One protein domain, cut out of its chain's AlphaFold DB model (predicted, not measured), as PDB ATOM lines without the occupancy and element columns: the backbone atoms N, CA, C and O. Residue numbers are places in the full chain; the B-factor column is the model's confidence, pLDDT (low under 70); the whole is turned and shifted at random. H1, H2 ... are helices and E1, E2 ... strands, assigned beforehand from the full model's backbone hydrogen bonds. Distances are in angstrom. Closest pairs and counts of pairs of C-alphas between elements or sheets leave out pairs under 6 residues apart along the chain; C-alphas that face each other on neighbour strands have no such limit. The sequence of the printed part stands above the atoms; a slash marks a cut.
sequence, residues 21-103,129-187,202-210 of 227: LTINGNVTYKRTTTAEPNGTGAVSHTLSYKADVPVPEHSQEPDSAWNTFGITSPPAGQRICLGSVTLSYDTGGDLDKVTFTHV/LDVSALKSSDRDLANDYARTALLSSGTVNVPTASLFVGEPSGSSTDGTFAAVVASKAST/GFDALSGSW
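This is residues 21 to 103, 129 to 187 and 202 to 210 of the 227 residues of an uncharacterized protein of Actinomyces oris (UniProt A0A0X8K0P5). A twisted wall of four antiparallel strands, E2 to E5, is covered on one face by the long helix H2 and by a two-strand sheet of E1 and E6, whose strands cross those of the wall. The short helices H3 and H4 touch each other, H4 also touches H2 while H3 only grazes the wall with its residues 162 to 163, and little H5 is over the face of the wall opposite to H2. The printed part has 151 residues with five named helices and six named strands, in the order E1 E2 E3 H1 E4 E5 H2 E6 H3 H4 H5; the class is mixed, helices and strands. It is compact, with a radius of gyration of the C-alphas of 16.3 A and spans of 55 by 40 by 26 A.

E1, residues 21 to 24, begins at C-alpha 21 (-14.334, -40.429, -30.018) and runs on into E2, residues 27 to 35, at 96 degrees. E2 is 26.3 A long. E3, residues 41 to 52, is 35.4 A long, and H1 holds residues 65 to 69. E4, residues 80 to 89, is 29.4 A long and E5, residues 95 to 103, 24.4 A. H2, residues 136 to 151, is 22.3 A long. E6 holds residues 155 to 159, H3 160 to 163, H4 177 to 184 and H5 202 to 206, ending at C-alpha 206 (-9.544, -57.798, -22.717).

The larger sheet runs E2 E3 E4 E5, with hairpins E2 and E3, E4 and E5. N 30 and O 46 are 2.9 A apart, N 47 and O 85 2.8 A, N 84 and O 101 2.8 A. Face to face with it, as a sandwich of two sheets, stand the antiparallel E1 and E6, with strands at 90 degrees to its own; N 23 and O 156 are 2.9 A apart. H2 is on the larger sheet at a height of 9.9 A, and H5 is on the opposite face at 8.9 A. H2 touches H4 with residues 138 to 145 alone, closest at the C-alphas of Leu 141 and Phe 177, 5.3 A, at a steep tilt of 51 degrees, opposite ways. H3 touches H4, closest at the C-alphas of Ala 161 and Ala 182, 5.0 A. H3 also touches H1, closest at the C-alphas of Ala 65 and Leu 163, 5.7 A. In H2, H4 and H5 every O i to N i+4 pair is within hydrogen-bond range; H1 has 0 of 1, with 1 of 2 O i to N i+3 pairs, and H3 is too short for an O i to N i+4 pair.

The C-alphas farthest apart, of Asn 38 and Ser 59, are 56.8 A apart. Residues 104 to 128 and 188 to 201 are not printed, with gaps of 18.1 A and 24.9 A between C-alphas. The links E3 to H1 and H3 to H4 are long. The mean pLDDT of the printed part is 82.1; 26 residues are under 70, among them 54 to 65 and 165 to 174.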
ATOM      1  N   LEU A  21     -15.132 -39.876 -31.091       78.69
ATOM      2  CA  LEU A  21     -14.334 -40.429 -30.018       78.69
ATOM      3  C   LEU A  21     -12.966 -40.817 -30.584       78.69
ATOM      4  O   LEU A  21     -12.838 -41.805 -31.308       78.69
ATOM      5  N   THR A  22     -11.948 -40.014 -30.286       83.44
ATOM      6  CA  THR A  22     -10.566 -40.303 -30.678       83.44
ATOM      7  C   THR A  22      -9.904 -41.188 -29.629       83.44
ATOM      8  O   THR A  22      -9.657 -40.767 -28.499       83.44
ATOM      9  N   ILE A  23      -9.593 -42.419 -30.017       83.25
ATOM     10  CA  ILE A  23      -8.922 -43.408 -29.179       83.25
ATOM     11  C   ILE A  23      -7.434 -43.402 -29.497       83.25
ATOM     12  O   ILE A  23      -7.061 -43.689 -30.630       83.25
ATOM     13  N   ASN A  24      -6.590 -43.137 -28.500       79.81
ATOM     14  CA  ASN A  24      -5.137 -43.050 -28.660       79.81
ATOM     15  C   ASN A  24      -4.408 -44.181 -27.918       79.81
ATOM     16  O   ASN A  24      -4.760 -44.522 -26.789       79.81
ATOM     17  N   GLY A  25      -3.340 -44.714 -28.517       65.75
ATOM     18  CA  GLY A  25      -2.269 -45.455 -27.834       65.75
ATOM     19  C   GLY A  25      -2.582 -46.887 -27.384       65.75
ATOM     20  O   GLY A  25      -1.647 -47.648 -27.170       65.75
ATOM     21  N   ASN A  26      -3.858 -47.282 -27.299       77.69
ATOM     22  CA  ASN A  26      -4.301 -48.616 -26.864       77.69
ATOM     23  C   ASN A  26      -5.226 -49.277 -27.899       77.69
ATOM     24  O   ASN A  26      -6.320 -49.737 -27.569       77.69
ATOM     25  N   VAL A  27      -4.800 -49.283 -29.164       86.62
ATOM     26  CA  VAL A  27      -5.532 -49.928 -30.260       86.62
ATOM     27  C   VAL A  27      -4.765 -51.166 -30.714       86.62
ATOM     28  O   VAL A  27      -3.625 -51.065 -31.163       86.62
ATOM     29  N   THR A  28      -5.393 -52.334 -30.610       90.25
ATOM     30  CA  THR A  28      -4.849 -53.598 -31.112       90.25
ATOM     31  C   THR A  28      -5.396 -53.877 -32.500       90.25
ATOM     32  O   THR A  28      -6.600 -53.804 -32.724       90.25
ATOM     33  N   TYR A  29      -4.512 -54.236 -33.425       91.69
ATOM     34  CA  TYR A  29      -4.870 -54.553 -34.801       91.69
ATOM     35  C   TYR A  29      -4.807 -56.057 -35.066       91.69
ATOM     36  O   TYR A  29      -3.815 -56.718 -34.754       91.69
ATOM     37  N   LYS A  30      -5.844 -56.583 -35.720       91.56
ATOM     38  CA  LYS A  30      -5.900 -57.954 -36.223       91.56
ATOM     39  C   LYS A  30      -6.376 -57.958 -37.670       91.56
ATOM     40  O   LYS A  30      -7.437 -57.430 -37.985       91.56
ATOM     41  N   ARG A  31      -5.617 -58.624 -38.540       93.06
ATOM     42  CA  ARG A  31      -6.050 -58.956 -39.902       93.06
ATOM     43  C   ARG A  31      -6.536 -60.394 -39.949       93.06
ATOM     44  O   ARG A  31      -5.827 -61.288 -39.491       93.06
ATOM     45  N   THR A  32      -7.689 -60.616 -40.562       90.88
ATOM     46  CA  THR A  32      -8.221 -61.956 -40.820       90.88
ATOM     47  C   THR A  32      -8.425 -62.136 -42.315       90.88
ATOM     48  O   THR A  32      -8.894 -61.231 -43.000       90.88
ATOM     49  N   THR A  33      -8.059 -63.307 -42.827       89.38
ATOM     50  CA  THR A  33      -8.287 -63.691 -44.220       89.38
ATOM     51  C   THR A  33      -8.999 -65.024 -44.259       89.38
ATOM     52  O   THR A  33      -8.519 -65.986 -43.657       89.38
ATOM     53  N   THR A  34     -10.104 -65.094 -44.987       82.62
ATOM     54  CA  THR A  34     -10.759 -66.355 -45.328       82.62
ATOM     55  C   THR A  34     -10.434 -66.705 -46.772       82.62
ATOM     56  O   THR A  34     -10.391 -65.835 -47.638       82.62
ATOM     57  N   ALA A  35     -10.169 -67.983 -47.025       78.88
ATOM     58  CA  ALA A  35     -10.022 -68.523 -48.367       78.88
ATOM     59  C   ALA A  35     -11.108 -69.579 -48.555       78.88
ATOM     60  O   ALA A  35     -11.179 -70.534 -47.780       78.88
ATOM     61  N   GLU A  36     -11.960 -69.394 -49.554       71.25
ATOM     62  CA  GLU A  36     -12.937 -70.391 -49.959       71.25
ATOM     63  C   GLU A  36     -12.372 -71.280 -51.086       71.25
ATOM     64  O   GLU A  36     -11.560 -70.827 -51.901       71.25
ATOM     65  N   PRO A  37     -12.795 -72.556 -51.179       71.38
ATOM     66  CA  PRO A  37     -12.290 -73.497 -52.189       71.38
ATOM     67  C   PRO A  37     -12.554 -73.096 -53.649       71.38
ATOM     68  O   PRO A  37     -11.885 -73.581 -54.556       71.38
ATOM     69  N   ASN A  38     -13.533 -72.224 -53.883       72.81
ATOM     70  CA  ASN A  38     -13.891 -71.648 -55.186       72.81
ATOM     71  C   ASN A  38     -12.930 -70.523 -55.639       72.81
ATOM     72  O   ASN A  38     -13.147 -69.936 -56.697       72.81
ATOM     73  N   GLY A  39     -11.889 -70.210 -54.857       64.94
ATOM     74  CA  GLY A  39     -10.923 -69.156 -55.163       64.94
ATOM     75  C   GLY A  39     -11.372 -67.752 -54.751       64.94
ATOM     76  O   GLY A  39     -10.632 -66.799 -54.990       64.94
ATOM     77  N   THR A  40     -12.536 -67.606 -54.113       69.81
ATOM     78  CA  THR A  40     -12.935 -66.354 -53.470       69.81
ATOM     79  C   THR A  40     -12.389 -66.279 -52.047       69.81
ATOM     80  O   THR A  40     -12.300 -67.286 -51.353       69.81
ATOM     81  N   GLY A  41     -12.002 -65.096 -51.586       73.81
ATOM     82  CA  GLY A  41     -11.583 -64.887 -50.203       73.81
ATOM     83  C   GLY A  41     -12.005 -63.515 -49.712       73.81
ATOM     84  O   GLY A  41     -12.085 -62.587 -50.510       73.81
ATOM     85  N   ALA A  42     -12.284 -63.392 -48.417       84.69
ATOM     86  CA  ALA A  42     -12.600 -62.113 -47.793       84.69
ATOM     87  C   ALA A  42     -11.465 -61.698 -46.859       84.69
ATOM     88  O   ALA A  42     -10.788 -62.528 -46.240       84.69
ATOM     89  N   VAL A  43     -11.255 -60.391 -46.750       93.38
ATOM     90  CA  VAL A  43     -10.275 -59.810 -45.835       93.38
ATOM     91  C   VAL A  43     -11.018 -58.930 -44.849       93.38
ATOM     92  O   VAL A  43     -11.879 -58.149 -45.236       93.38
ATOM     93  N   SER A  44     -10.666 -59.024 -43.572       94.06
ATOM     94  CA  SER A  44     -11.116 -58.058 -42.579       94.06
ATOM     95  C   SER A  44      -9.965 -57.517 -41.750       94.06
ATOM     96  O   SER A  44      -8.966 -58.198 -41.486       94.06
ATOM     97  N   HIS A  45     -10.124 -56.264 -41.349       94.75
ATOM     98  CA  HIS A  45      -9.223 -55.544 -40.472       94.75
ATOM     99  C   HIS A  45      -9.999 -55.111 -39.237       94.75
ATOM    100  O   HIS A  45     -10.917 -54.302 -39.342       94.75
ATOM    101  N   THR A  46      -9.629 -55.640 -38.077       94.06
ATOM    102  CA  THR A  46     -10.258 -55.315 -36.798       94.06
ATOM    103  C   THR A  46      -9.299 -54.493 -35.950       94.06
ATOM    104  O   THR A  46      -8.163 -54.907 -35.710       94.06
ATOM    105  N   LEU A  47      -9.767 -53.336 -35.493       93.44
ATOM    106  CA  LEU A  47      -9.099 -52.471 -34.530       93.44
ATOM    107  C   LEU A  47      -9.875 -52.531 -33.215       93.44
ATOM    108  O   LEU A  47     -10.971 -51.983 -33.141       93.44
ATOM    109  N   SER A  48      -9.326 -53.194 -32.199       93.19
ATOM    110  CA  SER A  48      -9.929 -53.323 -30.866       93.19
ATOM    111  C   SER A  48      -9.309 -52.335 -29.888       93.19
ATOM    112  O   SER A  48      -8.111 -52.065 -29.956       93.19
ATOM    113  N   TYR A  49     -10.116 -51.793 -28.986       91.50
ATOM    114  CA  TYR A  49      -9.687 -50.770 -28.045       91.50
ATOM    115  C   TYR A  49     -10.505 -50.768 -26.754       91.50
ATOM    116  O   TYR A  49     -11.597 -51.327 -26.670       91.50
ATOM    117  N   LYS A  50      -9.972 -50.072 -25.750       91.19
ATOM    118  CA  LYS A  50     -10.698 -49.639 -24.554       91.19
ATOM    119  C   LYS A  50     -10.956 -48.139 -24.661       91.19
ATOM    120  O   LYS A  50     -10.035 -47.393 -24.992       91.19
ATOM    121  N   ALA A  51     -12.173 -47.703 -24.366       87.31
ATOM    122  CA  ALA A  51     -12.563 -46.304 -24.459       87.31
ATOM    123  C   ALA A  51     -13.233 -45.805 -23.181       87.31
ATOM    124  O   ALA A  51     -14.004 -46.540 -22.568       87.31
ATOM    125  N   ASP A  52     -12.964 -44.550 -22.826       85.12
ATOM    126  CA  ASP A  52     -13.814 -43.772 -21.924       85.12
ATOM    127  C   ASP A  52     -14.841 -43.029 -22.787       85.12
ATOM    128  O   ASP A  52     -14.462 -42.244 -23.661       85.12
ATOM    129  N   VAL A  53     -16.124 -43.338 -22.610       77.00
ATOM    130  CA  VAL A  53     -17.213 -42.753 -23.395       77.00
ATOM    131  C   VAL A  53     -17.801 -41.580 -22.607       77.00
ATOM    132  O   VAL A  53     -18.534 -41.801 -21.632       77.00
ATOM    133  N   PRO A  54     -17.528 -40.328 -23.017       66.75
ATOM    134  CA  PRO A  54     -18.026 -39.163 -22.304       66.75
ATOM    135  C   PRO A  54     -19.555 -39.073 -22.403       66.75
ATOM    136  O   PRO A  54     -20.153 -39.453 -23.409       66.75
ATOM    137  N   VAL A  55     -20.186 -38.511 -21.369       65.12
ATOM    138  CA  VAL A  55     -21.573 -38.022 -21.458       65.12
ATOM    139  C   VAL A  55     -21.490 -36.522 -21.722       65.12
ATOM    140  O   VAL A  55     -20.710 -35.859 -21.033       65.12
ATOM    141  N   PRO A  56     -22.232 -35.977 -22.703       54.59
ATOM    142  CA  PRO A  56     -22.264 -34.538 -22.934       54.59
ATOM    143  C   PRO A  56     -22.598 -33.774 -21.643       54.59
ATOM    144  O   PRO A  56     -23.482 -34.179 -20.896       54.59
ATOM    145  N   GLU A  57     -21.927 -32.647 -21.395       46.09
ATOM    146  CA  GLU A  57     -22.104 -31.777 -20.212       46.09
ATOM    147  C   GLU A  57     -23.460 -31.038 -20.152       46.09
ATOM    148  O   GLU A  57     -23.631 -30.055 -19.428       46.09
ATOM    149  N   HIS A  58     -24.463 -31.485 -20.901       43.78
ATOM    150  CA  HIS A  58     -25.801 -30.921 -20.814       43.78
ATOM    151  C   HIS A  58     -26.585 -31.680 -19.745       43.78
ATOM    152  O   HIS A  58     -26.560 -32.902 -19.683       43.78
ATOM    153  N   SER A  59     -27.258 -30.933 -18.869       37.91
ATOM    154  CA  SER A  59     -27.934 -31.367 -17.634       37.91
ATOM    155  C   SER A  59     -29.139 -32.302 -17.835       37.91
ATOM    156  O   SER A  59     -30.053 -32.346 -17.011       37.91
ATOM    157  N   GLN A  60     -29.180 -33.008 -18.956       45.81
ATOM    158  CA  GLN A  60     -30.166 -33.996 -19.329       45.81
ATOM    159  C   GLN A  60     -29.358 -35.237 -19.777       45.81
ATOM    160  O   GLN A  60     -28.887 -35.310 -20.905       45.81
ATOM    161  N   GLU A  61     -29.247 -36.245 -18.901       49.00
ATOM    162  CA  GLU A  61     -28.797 -37.607 -19.252       49.00
ATOM    163  C   GLU A  61     -29.643 -38.395 -20.303       49.00
ATOM    164  O   GLU A  61     -29.140 -39.421 -20.769       49.00
ATOM    165  N   PRO A  62     -30.866 -37.999 -20.750       49.06
ATOM    166  CA  PRO A  62     -31.629 -38.722 -21.777       49.06
ATOM    167  C   PRO A  62     -30.933 -38.878 -23.136       49.06
ATOM    168  O   PRO A  62     -31.258 -39.816 -23.858       49.06
ATOM    169  N   ASP A  63     -29.961 -38.024 -23.465       51.56
ATOM    170  CA  ASP A  63     -29.232 -38.072 -24.745       51.56
ATOM    171  C   ASP A  63     -27.836 -38.710 -24.605       51.56
ATOM    172  O   ASP A  63     -26.955 -38.545 -25.452       51.56
ATOM    173  N   SER A  64     -27.592 -39.424 -23.504       67.06
ATOM    174  CA  SER A  64     -26.336 -40.129 -23.282       67.06
ATOM    175  C   SER A  64     -26.185 -41.298 -24.257       67.06
ATOM    176  O   SER A  64     -27.074 -42.143 -24.362       67.06
ATOM    177  N   ALA A  65     -25.008 -41.426 -24.879       68.69
ATOM    178  CA  ALA A  65     -24.635 -42.619 -25.650       68.69
ATOM    179  C   ALA A  65     -24.739 -43.914 -24.812       68.69
ATOM    180  O   ALA A  65     -24.856 -45.006 -25.357       68.69
ATOM    181  N   TRP A  66     -24.738 -43.793 -23.476       77.50
ATOM    182  CA  TRP A  66     -24.906 -44.920 -22.563       77.50
ATOM    183  C   TRP A  66     -26.312 -45.520 -22.555       77.50
ATOM    184  O   TRP A  66     -26.446 -46.702 -22.248       77.50
ATOM    185  N   ASN A  67     -27.336 -44.757 -22.946       79.50
ATOM    186  CA  ASN A  67     -28.716 -45.252 -22.975       79.50
ATOM    187  C   ASN A  67     -28.871 -46.404 -23.978       79.50
ATOM    188  O   ASN A  67     -29.637 -47.335 -23.755       79.50
ATOM    189  N   THR A  68     -28.050 -46.418 -25.029       82.56
ATOM    190  CA  THR A  68     -27.987 -47.509 -26.008       82.56
ATOM    191  C   THR A  68     -27.529 -48.839 -25.414       82.56
ATOM    192  O   THR A  68     -27.774 -49.886 -26.006       82.56
ATOM    193  N   PHE A  69     -26.882 -48.854 -24.248       89.19
ATOM    194  CA  PHE A  69     -26.549 -50.100 -23.552       89.19
ATOM    195  C   PHE A  69     -27.695 -50.614 -22.667       89.19
ATOM    196  O   PHE A  69     -27.594 -51.725 -22.146       89.19
ATOM    197  N   GLY A  70     -28.769 -49.835 -22.483       89.50
ATOM    198  CA  GLY A  70     -29.903 -50.215 -21.639       89.50
ATOM    199  C   GLY A  70     -29.525 -50.429 -20.172       89.50
ATOM    200  O   GLY A  70     -30.110 -51.271 -19.486       89.50
ATOM    201  N   ILE A  71     -28.494 -49.720 -19.709       89.75
ATOM    202  CA  ILE A  71     -27.985 -49.768 -18.340       89.75
ATOM    203  C   ILE A  71     -27.966 -48.370 -17.740       89.75
ATOM    204  O   ILE A  71     -27.831 -47.367 -18.438       89.75
ATOM    205  N   THR A  72     -28.015 -48.317 -16.415       87.88
ATOM    206  CA  THR A  72     -27.793 -47.070 -15.685       87.88
ATOM    207  C   THR A  72     -26.390 -46.553 -15.996       87.88
ATOM    208  O   THR A  72     -25.416 -47.299 -15.856       87.88
ATOM    209  N   SER A  73     -26.277 -45.289 -16.418       83.06
ATOM    210  CA  SER A  73     -24.982 -44.697 -16.759       83.06
ATOM    211  C   SER A  73     -24.029 -44.756 -15.555       83.06
ATOM    212  O   SER A  73     -24.402 -44.317 -14.462       83.06
ATOM    213  N   PRO A  74     -22.795 -45.268 -15.725       82.69
ATOM    214  CA  PRO A  74     -21.805 -45.236 -14.661       82.69
ATOM    215  C   PRO A  74     -21.431 -43.795 -14.271       82.69
ATOM    216  O   PRO A  74     -21.519 -42.879 -15.103       82.69
ATOM    217  N   PRO A  75     -20.938 -43.573 -13.037       80.75
ATOM    218  CA  PRO A  75     -20.345 -42.301 -12.639       80.75
ATOM    219  C   PRO A  75     -19.224 -41.849 -13.587       80.75
ATOM    220  O   PRO A  75     -18.554 -42.663 -14.229       80.75
ATOM    221  N   ALA A  76     -18.978 -40.538 -13.643       76.06
ATOM    222  CA  ALA A  76     -17.845 -39.991 -14.389       76.06
ATOM    223  C   ALA A  76     -16.524 -40.665 -13.961       76.06
ATOM    224  O   ALA A  76     -16.279 -40.870 -12.772       76.06
ATOM    225  N   GLY A  77     -15.688 -41.035 -14.935       75.38
ATOM    226  CA  GLY A  77     -14.454 -41.800 -14.714       75.38
ATOM    227  C   GLY A  77     -14.634 -43.322 -14.621       75.38
ATOM    228  O   GLY A  77     -13.641 -44.037 -14.520       75.38
ATOM    229  N   GLN A  78     -15.870 -43.834 -14.677       81.38
ATOM    230  CA  GLN A  78     -16.179 -45.274 -14.742       81.38
ATOM    231  C   GLN A  78     -16.903 -45.671 -16.036       81.38
ATOM    232  O   GLN A  78     -17.362 -46.801 -16.187       81.38
ATOM    233  N   ARG A  79     -17.001 -44.743 -16.986       85.88
ATOM    234  CA  ARG A  79     -17.706 -44.901 -18.260       85.88
ATOM    235  C   ARG A  79     -16.805 -45.578 -19.284       85.88
ATOM    236  O   ARG A  79     -16.460 -45.007 -20.311       85.88
ATOM    237  N   ILE A  80     -16.403 -46.802 -18.975       88.50
ATOM    238  CA  ILE A  80     -15.456 -47.561 -19.786       88.50
ATOM    239  C   ILE A  80     -16.216 -48.585 -20.624       88.50
ATOM    240  O   ILE A  80     -17.005 -49.354 -20.086       88.50
ATOM    241  N   CYS A  81     -15.937 -48.641 -21.923       91.06
ATOM    242  CA  CYS A  81     -16.364 -49.745 -22.778       91.06
ATOM    243  C   CYS A  81     -15.162 -50.400 -23.470       91.06
ATOM    244  O   CYS A  81     -14.131 -49.765 -23.721       91.06
ATOM    245  N   LEU A  82     -15.305 -51.675 -23.827       93.81
ATOM    246  CA  LEU A  82     -14.480 -52.275 -24.872       93.81
ATOM    247  C   LEU A  82     -15.143 -51.982 -26.213       93.81
ATOM    248  O   LEU A  82     -16.358 -52.102 -26.341       93.81
ATOM    249  N   GLY A  83     -14.353 -51.587 -27.201       93.38
ATOM    250  CA  GLY A  83     -14.823 -51.270 -28.540       93.38
ATOM    251  C   GLY A  83     -13.995 -51.970 -29.608       93.38
ATOM    252  O   GLY A  83     -12.858 -52.385 -29.374       93.38
ATOM    253  N   SER A  84     -14.580 -52.142 -30.787       94.06
ATOM    254  CA  SER A  84     -13.856 -52.548 -31.983       94.06
ATOM    255  C   SER A  84     -14.462 -51.940 -33.242       94.06
ATOM    256  O   SER A  84     -15.664 -51.678 -33.303       94.06
ATOM    257  N   VAL A  85     -13.614 -51.703 -34.242       94.81
ATOM    258  CA  VAL A  85     -14.014 -51.376 -35.616       94.81
ATOM    259  C   VAL A  85     -13.519 -52.490 -36.520       94.81
ATOM    260  O   VAL A  85     -12.318 -52.744 -36.564       94.81
ATOM    261  N   THR A  86     -14.423 -53.130 -37.252       95.69
ATOM    262  CA  THR A  86     -14.088 -54.116 -38.278       95.69
ATOM    263  C   THR A  86     -14.408 -53.559 -39.658       95.69
ATOM    264  O   THR A  86     -15.547 -53.194 -39.943       95.69
ATOM    265  N   LEU A  87     -13.385 -53.497 -40.506       96.94
ATOM    266  CA  LEU A  87     -13.470 -53.141 -41.918       96.94
ATOM    267  C   LEU A  87     -13.418 -54.437 -42.723       96.94
ATOM    268  O   LEU A  87     -12.393 -55.121 -42.702       96.94
ATOM    269  N   SER A  88     -14.510 -54.782 -43.395       96.12
ATOM    270  CA  SER A  88     -14.624 -56.007 -44.187       96.12
ATOM    271  C   SER A  88     -14.577 -55.671 -45.666       96.12
ATOM    272  O   SER A  88     -15.306 -54.794 -46.121       96.12
ATOM    273  N   TYR A  89     -13.735 -56.386 -46.400       94.50
ATOM    274  CA  TYR A  89     -13.537 -56.232 -47.831       94.50
ATOM    275  C   TYR A  89     -14.024 -57.479 -48.554       94.50
ATOM    276  O   TYR A  89     -13.779 -58.605 -48.098       94.50
ATOM    277  N   ASP A  90     -14.705 -57.263 -49.672       89.56
ATOM    278  CA  ASP A  90     -15.141 -58.335 -50.549       89.56
ATOM    279  C   ASP A  90     -13.964 -58.954 -51.321       89.56
ATOM    280  O   ASP A  90     -12.786 -58.637 -51.128       89.56
ATOM    281  N   THR A  91     -14.295 -59.882 -52.210       85.69
ATOM    282  CA  THR A  91     -13.331 -60.642 -53.007       85.69
ATOM    283  C   THR A  91     -12.649 -59.799 -54.086       85.69
ATOM    284  O   THR A  91     -11.561 -60.160 -54.535       85.69
ATOM    285  N   GLY A  92     -13.265 -58.684 -54.490       85.44
ATOM    286  CA  GLY A  92     -12.695 -57.682 -55.390       85.44
ATOM    287  C   GLY A  92     -11.739 -56.721 -54.684       85.44
ATOM    288  O   GLY A  92     -10.985 -56.012 -55.351       85.44
ATOM    289  N   GLY A  93     -11.715 -56.740 -53.348       88.44
ATOM    290  CA  GLY A  93     -10.941 -55.817 -52.526       88.44
ATOM    291  C   GLY A  93     -11.665 -54.497 -52.262       88.44
ATOM    292  O   GLY A  93     -11.039 -53.569 -51.745       88.44
ATOM    293  N   ASP A  94     -12.957 -54.413 -52.583       92.38
ATOM    294  CA  ASP A  94     -13.787 -53.259 -52.269       92.38
ATOM    295  C   ASP A  94     -14.290 -53.355 -50.825       92.38
ATOM    296  O   ASP A  94     -14.551 -54.440 -50.299       92.38
ATOM    297  N   LEU A  95     -14.397 -52.207 -50.148       96.19
ATOM    298  CA  LEU A  95     -14.947 -52.153 -48.795       96.19
ATOM    299  C   LEU A  95     -16.435 -52.531 -48.840       96.19
ATOM    300  O   LEU A  95     -17.248 -51.790 -49.392       96.19
ATOM    301  N   ASP A  96     -16.775 -53.660 -48.226       95.62
ATOM    302  CA  ASP A  96     -18.127 -54.216 -48.173       95.62
ATOM    303  C   ASP A  96     -18.894 -53.677 -46.960       95.62
ATOM    304  O   ASP A  96     -20.022 -53.196 -47.079       95.62
ATOM    305  N   LYS A  97     -18.272 -53.710 -45.772       97.19
ATOM    306  CA  LYS A  97     -18.925 -53.342 -44.502       97.19
ATOM    307  C   LYS A  97     -17.986 -52.634 -43.540       97.19
ATOM    308  O   LYS A  97     -16.798 -52.953 -43.456       97.19
ATOM    309  N   VAL A  98     -18.566 -51.743 -42.740       97.62
ATOM    310  CA  VAL A  98     -17.946 -51.215 -41.521       97.62
ATOM    311  C   VAL A  98     -18.817 -51.598 -40.334       97.62
ATOM    312  O   VAL A  98     -19.984 -51.216 -40.268       97.62
ATOM    313  N   THR A  99     -18.244 -52.333 -39.386       96.81
ATOM    314  CA  THR A  99     -18.936 -52.767 -38.171       96.81
ATOM    315  C   THR A  99     -18.254 -52.187 -36.945       96.81
ATOM    316  O   THR A  99     -17.060 -52.392 -36.734       96.81
ATOM    317  N   PHE A 100     -19.024 -51.492 -36.123       95.31
ATOM    318  CA  PHE A 100     -18.627 -51.040 -34.799       95.31
ATOM    319  C   PHE A 100     -19.251 -51.969 -33.770       95.31
ATOM    320  O   PHE A 100     -20.450 -52.231 -33.834       95.31
ATOM    321  N   THR A 101     -18.471 -52.436 -32.805       95.12
ATOM    322  CA  THR A 101     -19.005 -53.220 -31.689       95.12
ATOM    323  C   THR A 101     -18.500 -52.645 -30.389       95.12
ATOM    324  O   THR A 101     -17.294 -52.488 -30.222       95.12
ATOM    325  N   HIS A 102     -19.414 -52.373 -29.467       94.25
ATOM    326  CA  HIS A 102     -19.111 -51.867 -28.140       94.25
ATOM    327  C   HIS A 102     -19.734 -52.767 -27.087       94.25
ATOM    328  O   HIS A 102     -20.850 -53.251 -27.262       94.25
ATOM    329  N   VAL A 103     -19.024 -52.986 -25.991       95.12
ATOM    330  CA  VAL A 103     -19.507 -53.808 -24.887       95.12
ATOM    331  C   VAL A 103     -19.132 -53.196 -23.550       95.12
ATOM    332  O   VAL A 103     -18.033 -52.668 -23.357       95.12
ATOM    333  N   LEU A 129     -22.709 -50.641 -40.965       96.31
ATOM    334  CA  LEU A 129     -22.909 -49.917 -42.210       96.31
ATOM    335  C   LEU A 129     -22.596 -50.850 -43.384       96.31
ATOM    336  O   LEU A 129     -21.450 -51.276 -43.549       96.31
ATOM    337  N   ASP A 130     -23.610 -51.149 -44.196       96.44
ATOM    338  CA  ASP A 130     -23.449 -51.854 -45.471       96.44
ATOM    339  C   ASP A 130     -22.958 -50.866 -46.536       96.44
ATOM    340  O   ASP A 130     -23.732 -50.068 -47.066       96.44
ATOM    341  N   VAL A 131     -21.651 -50.882 -46.805       96.81
ATOM    342  CA  VAL A 131     -20.982 -49.942 -47.716       96.81
ATOM    343  C   VAL A 131     -21.300 -50.273 -49.173       96.81
ATOM    344  O   VAL A 131     -21.427 -49.363 -50.001       96.81
ATOM    345  N   SER A 132     -21.498 -51.556 -49.483       93.88
ATOM    346  CA  SER A 132     -21.852 -52.029 -50.823       93.88
ATOM    347  C   SER A 132     -23.190 -51.448 -51.310       93.88
ATOM    348  O   SER A 132     -23.343 -51.129 -52.496       93.88
ATOM    349  N   ALA A 133     -24.123 -51.215 -50.379       94.56
ATOM    350  CA  ALA A 133     -25.446 -50.650 -50.631       94.56
ATOM    351  C   ALA A 133     -25.472 -49.108 -50.694       94.56
ATOM    352  O   ALA A 133     -26.496 -48.518 -51.050       94.56
ATOM    353  N   LEU A 134     -24.366 -48.427 -50.363       94.44
ATOM    354  CA  LEU A 134     -24.304 -46.965 -50.360       94.44
ATOM    355  C   LEU A 134     -24.204 -46.380 -51.770       94.44
ATOM    356  O   LEU A 134     -23.568 -46.945 -52.668       94.44
ATOM    357  N   LYS A 135     -24.755 -45.169 -51.930       93.69
ATOM    358  CA  LYS A 135     -24.465 -44.301 -53.081       93.69
ATOM    359  C   LYS A 135     -22.982 -43.911 -53.099       93.69
ATOM    360  O   LYS A 135     -22.334 -43.888 -52.055       93.69
ATOM    361  N   SER A 136     -22.469 -43.533 -54.269       94.44
ATOM    362  CA  SER A 136     -21.038 -43.267 -54.481       94.44
ATOM    363  C   SER A 136     -20.434 -42.276 -53.481       94.44
ATOM    364  O   SER A 136     -19.413 -42.585 -52.887       94.44
ATOM    365  N   SER A 137     -21.087 -41.143 -53.207       93.50
ATOM    366  CA  SER A 137     -20.529 -40.145 -52.281       93.50
ATOM    367  C   SER A 137     -20.437 -40.622 -50.829       93.50
ATOM    368  O   SER A 137     -19.469 -40.309 -50.144       93.50
ATOM    369  N   ASP A 138     -21.403 -41.409 -50.353       94.31
ATOM    370  CA  ASP A 138     -21.353 -41.980 -48.999       94.31
ATOM    371  C   ASP A 138     -20.321 -43.118 -48.927       94.31
ATOM    372  O   ASP A 138     -19.637 -43.295 -47.917       94.31
ATOM    373  N   ARG A 139     -20.173 -43.868 -50.027       95.56
ATOM    374  CA  ARG A 139     -19.151 -44.905 -50.183       95.56
ATOM    375  C   ARG A 139     -17.741 -44.320 -50.159       95.56
ATOM    376  O   ARG A 139     -16.867 -44.913 -49.529       95.56
ATOM    377  N   ASP A 140     -17.520 -43.170 -50.789       96.00
ATOM    378  CA  ASP A 140     -16.232 -42.470 -50.761       96.00
ATOM    379  C   ASP A 140     -15.863 -42.073 -49.323       96.00
ATOM    380  O   ASP A 140     -14.760 -42.367 -48.866       96.00
ATOM    381  N   LEU A 141     -16.823 -41.537 -48.555       95.38
ATOM    382  CA  LEU A 141     -16.629 -41.210 -47.136       95.38
ATOM    383  C   LEU A 141     -16.269 -42.441 -46.288       95.38
ATOM    384  O   LEU A 141     -15.399 -42.358 -45.420       95.38
ATOM    385  N   ALA A 142     -16.913 -43.586 -46.534       96.06
ATOM    386  CA  ALA A 142     -16.590 -44.837 -45.847       96.06
ATOM    387  C   ALA A 142     -15.187 -45.358 -46.207       96.06
ATOM    388  O   ALA A 142     -14.459 -45.834 -45.336       96.06
ATOM    389  N   ASN A 143     -14.781 -45.229 -47.474       96.38
ATOM    390  CA  ASN A 143     -13.444 -45.612 -47.926       96.38
ATOM    391  C   ASN A 143     -12.354 -44.707 -47.344       96.38
ATOM    392  O   ASN A 143     -11.323 -45.207 -46.892       96.38
ATOM    393  N   ASP A 144     -12.578 -43.396 -47.303       95.12
ATOM    394  CA  ASP A 144     -11.644 -42.444 -46.695       95.12
ATOM    395  C   ASP A 144     -11.499 -42.682 -45.189       95.12
ATOM    396  O   ASP A 144     -10.382 -42.665 -44.656       95.12
ATOM    397  N   TYR A 145     -12.606 -42.993 -44.511       94.56
ATOM    398  CA  TYR A 145     -12.586 -43.433 -43.122       94.56
ATOM    399  C   TYR A 145     -11.737 -44.699 -42.938       94.56
ATOM    400  O   TYR A 145     -10.818 -44.706 -42.119       94.56
ATOM    401  N   ALA A 146     -11.999 -45.747 -43.725       94.56
ATOM    402  CA  ALA A 146     -11.280 -47.017 -43.647       94.56
ATOM    403  C   ALA A 146      -9.771 -46.840 -43.883       94.56
ATOM    404  O   ALA A 146      -8.953 -47.348 -43.116       94.56
ATOM    405  N   ARG A 147      -9.391 -46.054 -44.897       93.19
ATOM    406  CA  ARG A 147      -7.988 -45.706 -45.176       93.19
ATOM    407  C   ARG A 147      -7.346 -44.988 -43.997       93.19
ATOM    408  O   ARG A 147      -6.251 -45.359 -43.584       93.19
ATOM    409  N   THR A 148      -8.031 -43.993 -43.441       90.56
ATOM    410  CA  THR A 148      -7.527 -43.229 -42.295       90.56
ATOM    411  C   THR A 148      -7.321 -44.133 -41.084       90.56
ATOM    412  O   THR A 148      -6.250 -44.090 -40.489       90.56
ATOM    413  N   ALA A 149      -8.297 -44.989 -40.766       88.50
ATOM    414  CA  ALA A 149      -8.235 -45.916 -39.637       88.50
ATOM    415  C   ALA A 149      -7.108 -46.958 -39.765       88.50
ATOM    416  O   ALA A 149      -6.532 -47.369 -38.763       88.50
ATOM    417  N   LEU A 150      -6.780 -47.394 -40.986       86.25
ATOM    418  CA  LEU A 150      -5.682 -48.338 -41.226       86.25
ATOM    419  C   LEU A 150      -4.299 -47.674 -41.214       86.25
ATOM    420  O   LEU A 150      -3.310 -48.331 -40.893       86.25
ATOM    421  N   LEU A 151      -4.215 -46.394 -41.582       84.31
ATOM    422  CA  LEU A 151      -2.962 -45.631 -41.607       84.31
ATOM    423  C   LEU A 151      -2.636 -44.980 -40.259       84.31
ATOM    424  O   LEU A 151      -1.476 -44.647 -39.993       84.31
ATOM    425  N   SER A 152      -3.634 -44.789 -39.398       74.38
ATOM    426  CA  SER A 152      -3.448 -44.206 -38.079       74.38
ATOM    427  C   SER A 152      -2.696 -45.184 -37.176       74.38
ATOM    428  O   SER A 152      -3.233 -46.167 -36.674       74.38
ATOM    429  N   SER A 153      -1.408 -44.909 -36.968       65.94
ATOM    430  CA  SER A 153      -0.502 -45.716 -36.145       65.94
ATOM    431  C   SER A 153      -0.937 -45.715 -34.670       65.94
ATOM    432  O   SER A 153      -0.440 -44.928 -33.869       65.94
ATOM    433  N   GLY A 154      -1.889 -46.580 -34.312       71.75
ATOM    434  CA  GLY A 154      -2.399 -46.724 -32.945       71.75
ATOM    435  C   GLY A 154      -3.442 -45.680 -32.533       71.75
ATOM    436  O   GLY A 154      -3.596 -45.414 -31.343       71.75
ATOM    437  N   THR A 155      -4.143 -45.069 -33.492       82.81
ATOM    438  CA  THR A 155      -5.302 -44.200 -33.223       82.81
ATOM    439  C   THR A 155      -6.513 -44.713 -33.988       82.81
ATOM    440  O   THR A 155      -6.356 -45.212 -35.096       82.81
ATOM    441  N   VAL A 156      -7.719 -44.592 -33.439       87.25
ATOM    442  CA  VAL A 156      -8.958 -44.801 -34.201       87.25
ATOM    443  C   VAL A 156      -9.975 -43.733 -33.826       87.25
ATOM    444  O   VAL A 156     -10.126 -43.383 -32.658       87.25
ATOM    445  N   ASN A 157     -10.645 -43.186 -34.835       87.94
ATOM    446  CA  ASN A 157     -11.719 -42.220 -34.661       87.94
ATOM    447  C   ASN A 157     -13.044 -42.964 -34.751       87.94
ATOM    448  O   ASN A 157     -13.320 -43.580 -35.769       87.94
ATOM    449  N   VAL A 158     -13.865 -42.916 -33.713       87.44
ATOM    450  CA  VAL A 158     -15.130 -43.654 -33.667       87.44
ATOM    451  C   VAL A 158     -16.270 -42.644 -33.650       87.44
ATOM    452  O   VAL A 158     -16.361 -41.852 -32.710       87.44
ATOM    453  N   PRO A 159     -17.143 -42.617 -34.673       84.56
ATOM    454  CA  PRO A 159     -18.327 -41.770 -34.635       84.56
ATOM    455  C   PRO A 159     -19.205 -42.186 -33.457       84.56
ATOM    456  O   PRO A 159     -19.589 -43.353 -33.385       84.56
ATOM    457  N   THR A 160     -19.584 -41.271 -32.564       77.44
ATOM    458  CA  THR A 160     -20.498 -41.644 -31.468       77.44
ATOM    459  C   THR A 160     -21.869 -42.071 -31.978       77.44
ATOM    460  O   THR A 160     -22.551 -42.809 -31.287       77.44
ATOM    461  N   ALA A 161     -22.241 -41.710 -33.211       75.69
ATOM    462  CA  ALA A 161     -23.395 -42.274 -33.913       75.69
ATOM    463  C   ALA A 161     -23.408 -43.816 -33.922       75.69
ATOM    464  O   ALA A 161     -24.473 -44.417 -33.920       75.69
ATOM    465  N   SER A 162     -22.239 -44.465 -33.874       76.56
ATOM    466  CA  SER A 162     -22.128 -45.926 -33.752       76.56
ATOM    467  C   SER A 162     -22.521 -46.487 -32.376       76.56
ATOM    468  O   SER A 162     -22.612 -47.703 -32.220       76.56
ATOM    469  N   LEU A 163     -22.753 -45.613 -31.396       75.44
ATOM    470  CA  LEU A 163     -23.229 -45.895 -30.043       75.44
ATOM    471  C   LEU A 163     -24.657 -45.380 -29.818       75.44
ATOM    472  O   LEU A 163     -25.110 -45.388 -28.681       75.44
ATOM    473  N   PHE A 164     -25.366 -44.909 -30.847       70.06
ATOM    474  CA  PHE A 164     -26.735 -44.413 -30.711       70.06
ATOM    475  C   PHE A 164     -27.746 -45.328 -31.399       70.06
ATOM    476  O   PHE A 164     -27.515 -45.862 -32.483       70.06
ATOM    477  N   VAL A 165     -28.885 -45.481 -30.731       54.81
ATOM    478  CA  VAL A 165     -30.076 -46.178 -31.206       54.81
ATOM    479  C   VAL A 165     -31.184 -45.136 -31.380       54.81
ATOM    480  O   VAL A 165     -31.659 -44.569 -30.397       54.81
ATOM    481  N   GLY A 166     -31.569 -44.857 -32.627       52.41
ATOM    482  CA  GLY A 166     -32.659 -43.937 -32.979       52.41
ATOM    483  C   GLY A 166     -32.299 -42.901 -34.048       52.41
ATOM    484  O   GLY A 166     -31.135 -42.737 -34.413       52.41
ATOM    485  N   GLU A 167     -33.314 -42.186 -34.546       42.69
ATOM    486  CA  GLU A 167     -33.111 -41.033 -35.428       42.69
ATOM    487  C   GLU A 167     -32.641 -39.827 -34.596       42.69
ATOM    488  O   GLU A 167     -33.355 -39.386 -33.689       42.69
ATOM    489  N   PRO A 168     -31.459 -39.260 -34.870       44.25
ATOM    490  CA  PRO A 168     -31.020 -38.056 -34.186       44.25
ATOM    491  C   PRO A 168     -31.970 -36.902 -34.514       44.25
ATOM    492  O   PRO A 168     -32.267 -36.613 -35.673       44.25
ATOM    493  N   SER A 169     -32.442 -36.210 -33.479       39.00
ATOM    494  CA  SER A 169     -33.260 -35.012 -33.641       39.00
ATOM    495  C   SER A 169     -32.357 -33.806 -33.937       39.00
ATOM    496  O   SER A 169     -31.825 -33.165 -33.039       39.00
ATOM    497  N   GLY A 170     -32.148 -33.487 -35.217       44.31
ATOM    498  CA  GLY A 170     -31.378 -32.300 -35.608       44.31
ATOM    499  C   GLY A 170     -30.847 -32.334 -37.040       44.31
ATOM    500  O   GLY A 170     -30.694 -33.395 -37.638       44.31
ATOM    501  N   SER A 171     -30.589 -31.155 -37.615       41.69
ATOM    502  CA  SER A 171     -30.158 -30.990 -39.010       41.69
ATOM    503  C   SER A 171     -28.800 -31.626 -39.301       41.69
ATOM    504  O   SER A 171     -27.852 -31.460 -38.535       41.69
ATOM    505  N   SER A 172     -28.723 -32.276 -40.459       48.56
ATOM    506  CA  SER A 172     -27.565 -32.984 -40.982       48.56
ATOM    507  C   SER A 172     -26.312 -32.108 -41.108       48.56
ATOM    508  O   SER A 172     -26.324 -31.024 -41.688       48.56
ATOM    509  N   THR A 173     -25.173 -32.630 -40.649       52.25
ATOM    510  CA  THR A 173     -23.892 -32.340 -41.308       52.25
ATOM    511  C   THR A 173     -23.802 -33.246 -42.534       52.25
ATOM    512  O   THR A 173     -23.134 -34.284 -42.492       52.25
ATOM    513  N   ASP A 174     -24.561 -32.924 -43.585       60.12
ATOM    514  CA  ASP A 174     -24.511 -33.671 -44.843       60.12
ATOM    515  C   ASP A 174     -23.057 -33.779 -45.327       60.12
ATOM    516  O   ASP A 174     -22.313 -32.798 -45.331       60.12
ATOM    517  N   GLY A 175     -22.641 -34.985 -45.719       72.94
ATOM    518  CA  GLY A 175     -21.311 -35.227 -46.281       72.94
ATOM    519  C   GLY A 175     -20.209 -35.599 -45.281       72.94
ATOM    520  O   GLY A 175     -19.043 -35.576 -45.660       72.94
ATOM    521  N   THR A 176     -20.530 -35.964 -44.034       86.38
ATOM    522  CA  THR A 176     -19.553 -36.580 -43.112       86.38
ATOM    523  C   THR A 176     -19.806 -38.075 -42.938       86.38
ATOM    524  O   THR A 176     -20.950 -38.529 -42.952       86.38
ATOM    525  N   PHE A 177     -18.746 -38.858 -42.711       89.75
ATOM    526  CA  PHE A 177     -18.885 -40.294 -42.440       89.75
ATOM    527  C   PHE A 177     -19.756 -40.574 -41.201       89.75
ATOM    528  O   PHE A 177     -20.560 -41.500 -41.209       89.75
ATOM    529  N   ALA A 178     -19.668 -39.738 -40.161       85.69
ATOM    530  CA  ALA A 178     -20.511 -39.869 -38.973       85.69
ATOM    531  C   ALA A 178     -22.010 -39.713 -39.291       85.69
ATOM    532  O   ALA A 178     -22.819 -40.478 -38.772       85.69
ATOM    533  N   ALA A 179     -22.375 -38.783 -40.181       82.44
ATOM    534  CA  ALA A 179     -23.756 -38.623 -40.636       82.44
ATOM    535  C   ALA A 179     -24.232 -39.807 -41.495       82.44
ATOM    536  O   ALA A 179     -25.393 -40.207 -41.404       82.44
ATOM    537  N   VAL A 180     -23.339 -40.402 -42.296       89.38
ATOM    538  CA  VAL A 180     -23.635 -41.642 -43.030       89.38
ATOM    539  C   VAL A 180     -23.924 -42.780 -42.051       89.38
ATOM    540  O   VAL A 180     -24.964 -43.419 -42.170       89.38
ATOM    541  N   VAL A 181     -23.067 -42.994 -41.045       89.69
ATOM    542  CA  VAL A 181     -23.293 -44.014 -40.005       89.69
ATOM    543  C   VAL A 181     -24.632 -43.782 -39.305       89.69
ATOM    544  O   VAL A 181     -25.447 -44.694 -39.257       89.69
ATOM    545  N   ALA A 182     -24.905 -42.558 -38.850       83.19
ATOM    546  CA  ALA A 182     -26.140 -42.231 -38.137       83.19
ATOM    547  C   ALA A 182     -27.424 -42.473 -38.950       83.19
ATOM    548  O   ALA A 182     -28.459 -42.782 -38.377       83.19
ATOM    549  N   SER A 183     -27.376 -42.291 -40.273       83.81
ATOM    550  CA  SER A 183     -28.573 -42.333 -41.127       83.81
ATOM    551  C   SER A 183     -28.743 -43.625 -41.925       83.81
ATOM    552  O   SER A 183     -29.816 -43.842 -42.497       83.81
ATOM    553  N   LYS A 184     -27.694 -44.447 -42.041       90.19
ATOM    554  CA  LYS A 184     -27.666 -45.632 -42.916       90.19
ATOM    555  C   LYS A 184     -27.228 -46.917 -42.224       90.19
ATOM    556  O   LYS A 184     -27.432 -47.980 -42.805       90.19
ATOM    557  N   ALA A 185     -26.604 -46.846 -41.049       91.56
ATOM    558  CA  ALA A 185     -26.241 -48.053 -40.322       91.56
ATOM    559  C   ALA A 185     -27.464 -48.657 -39.618       91.56
ATOM    560  O   ALA A 185     -28.398 -47.948 -39.260       91.56
ATOM    561  N   SER A 186     -27.429 -49.970 -39.410       91.56
ATOM    562  CA  SER A 186     -28.369 -50.674 -38.538       91.56
ATOM    563  C   SER A 186     -27.673 -51.044 -37.237       91.56
ATOM    564  O   SER A 186     -26.529 -51.514 -37.265       91.56
ATOM    565  N   THR A 187     -28.366 -50.854 -36.116       91.31
ATOM    566  CA  THR A 187     -27.818 -51.105 -34.782       91.31
ATOM    567  C   THR A 187     -28.567 -52.245 -34.106       91.31
ATOM    568  O   THR A 187     -29.796 -52.265 -34.066       91.31
ATOM    569  N   GLY A 202     -11.482 -58.290 -16.568       94.44
ATOM    570  CA  GLY A 202     -11.746 -56.857 -16.663       94.44
ATOM    571  C   GLY A 202     -11.325 -56.213 -17.989       94.44
ATOM    572  O   GLY A 202     -10.756 -56.841 -18.882       94.44
ATOM    573  N   PHE A 203     -11.607 -54.912 -18.109       92.00
ATOM    574  CA  PHE A 203     -11.390 -54.142 -19.340       92.00
ATOM    575  C   PHE A 203      -9.935 -54.165 -19.832       92.00
ATOM    576  O   PHE A 203      -9.689 -54.276 -21.032       92.00
ATOM    577  N   ASP A 204      -8.961 -54.075 -18.925       90.69
ATOM    578  CA  ASP A 204      -7.544 -54.034 -19.303       90.69
ATOM    579  C   ASP A 204      -7.068 -55.358 -19.901       90.69
ATOM    580  O   ASP A 204      -6.424 -55.355 -20.952       90.69
ATOM    581  N   ALA A 205      -7.456 -56.479 -19.285       90.00
ATOM    582  CA  ALA A 205      -7.108 -57.818 -19.751       90.00
ATOM    583  C   ALA A 205      -7.660 -58.116 -21.154       90.00
ATOM    584  O   ALA A 205      -7.064 -58.877 -21.912       90.00
ATOM    585  N   LEU A 206      -8.791 -57.499 -21.504       90.31
ATOM    586  CA  LEU A 206      -9.544 -57.798 -22.717       90.31
ATOM    587  C   LEU A 206      -9.326 -56.822 -23.876       90.31
ATOM    588  O   LEU A 206      -9.657 -57.166 -25.010       90.31
ATOM    589  N   SER A 207      -8.757 -55.642 -23.619       81.19
ATOM    590  CA  SER A 207      -8.645 -54.506 -24.554       81.19
ATOM    591  C   SER A 207      -8.147 -54.826 -25.977       81.19
ATOM    592  O   SER A 207      -8.495 -54.100 -26.908       81.19
ATOM    593  N   GLY A 208      -7.403 -55.922 -26.178       83.25
ATOM    594  CA  GLY A 208      -6.894 -56.343 -27.490       83.25
ATOM    595  C   GLY A 208      -7.345 -57.712 -28.009       83.25
ATOM    596  O   GLY A 208      -7.043 -58.047 -29.152       83.25
ATOM    597  N   SER A 209      -8.038 -58.521 -27.207       83.12
ATOM    598  CA  SER A 209      -8.291 -59.937 -27.533       83.12
ATOM    599  C   SER A 209      -9.732 -60.387 -27.329       83.12
ATOM    600  O   SER A 209     -10.029 -61.570 -27.501       83.12
ATOM    601  N   TRP A 210     -10.624 -59.475 -26.947       90.44
ATOM    602  CA  TRP A 210     -12.029 -59.799 -26.763       90.44
ATOM    603  C   TRP A 210     -12.729 -60.095 -28.095       90.44
ATOM    604  O   TRP A 210     -12.339 -59.621 -29.164       90.44
TER     605      TRP A 210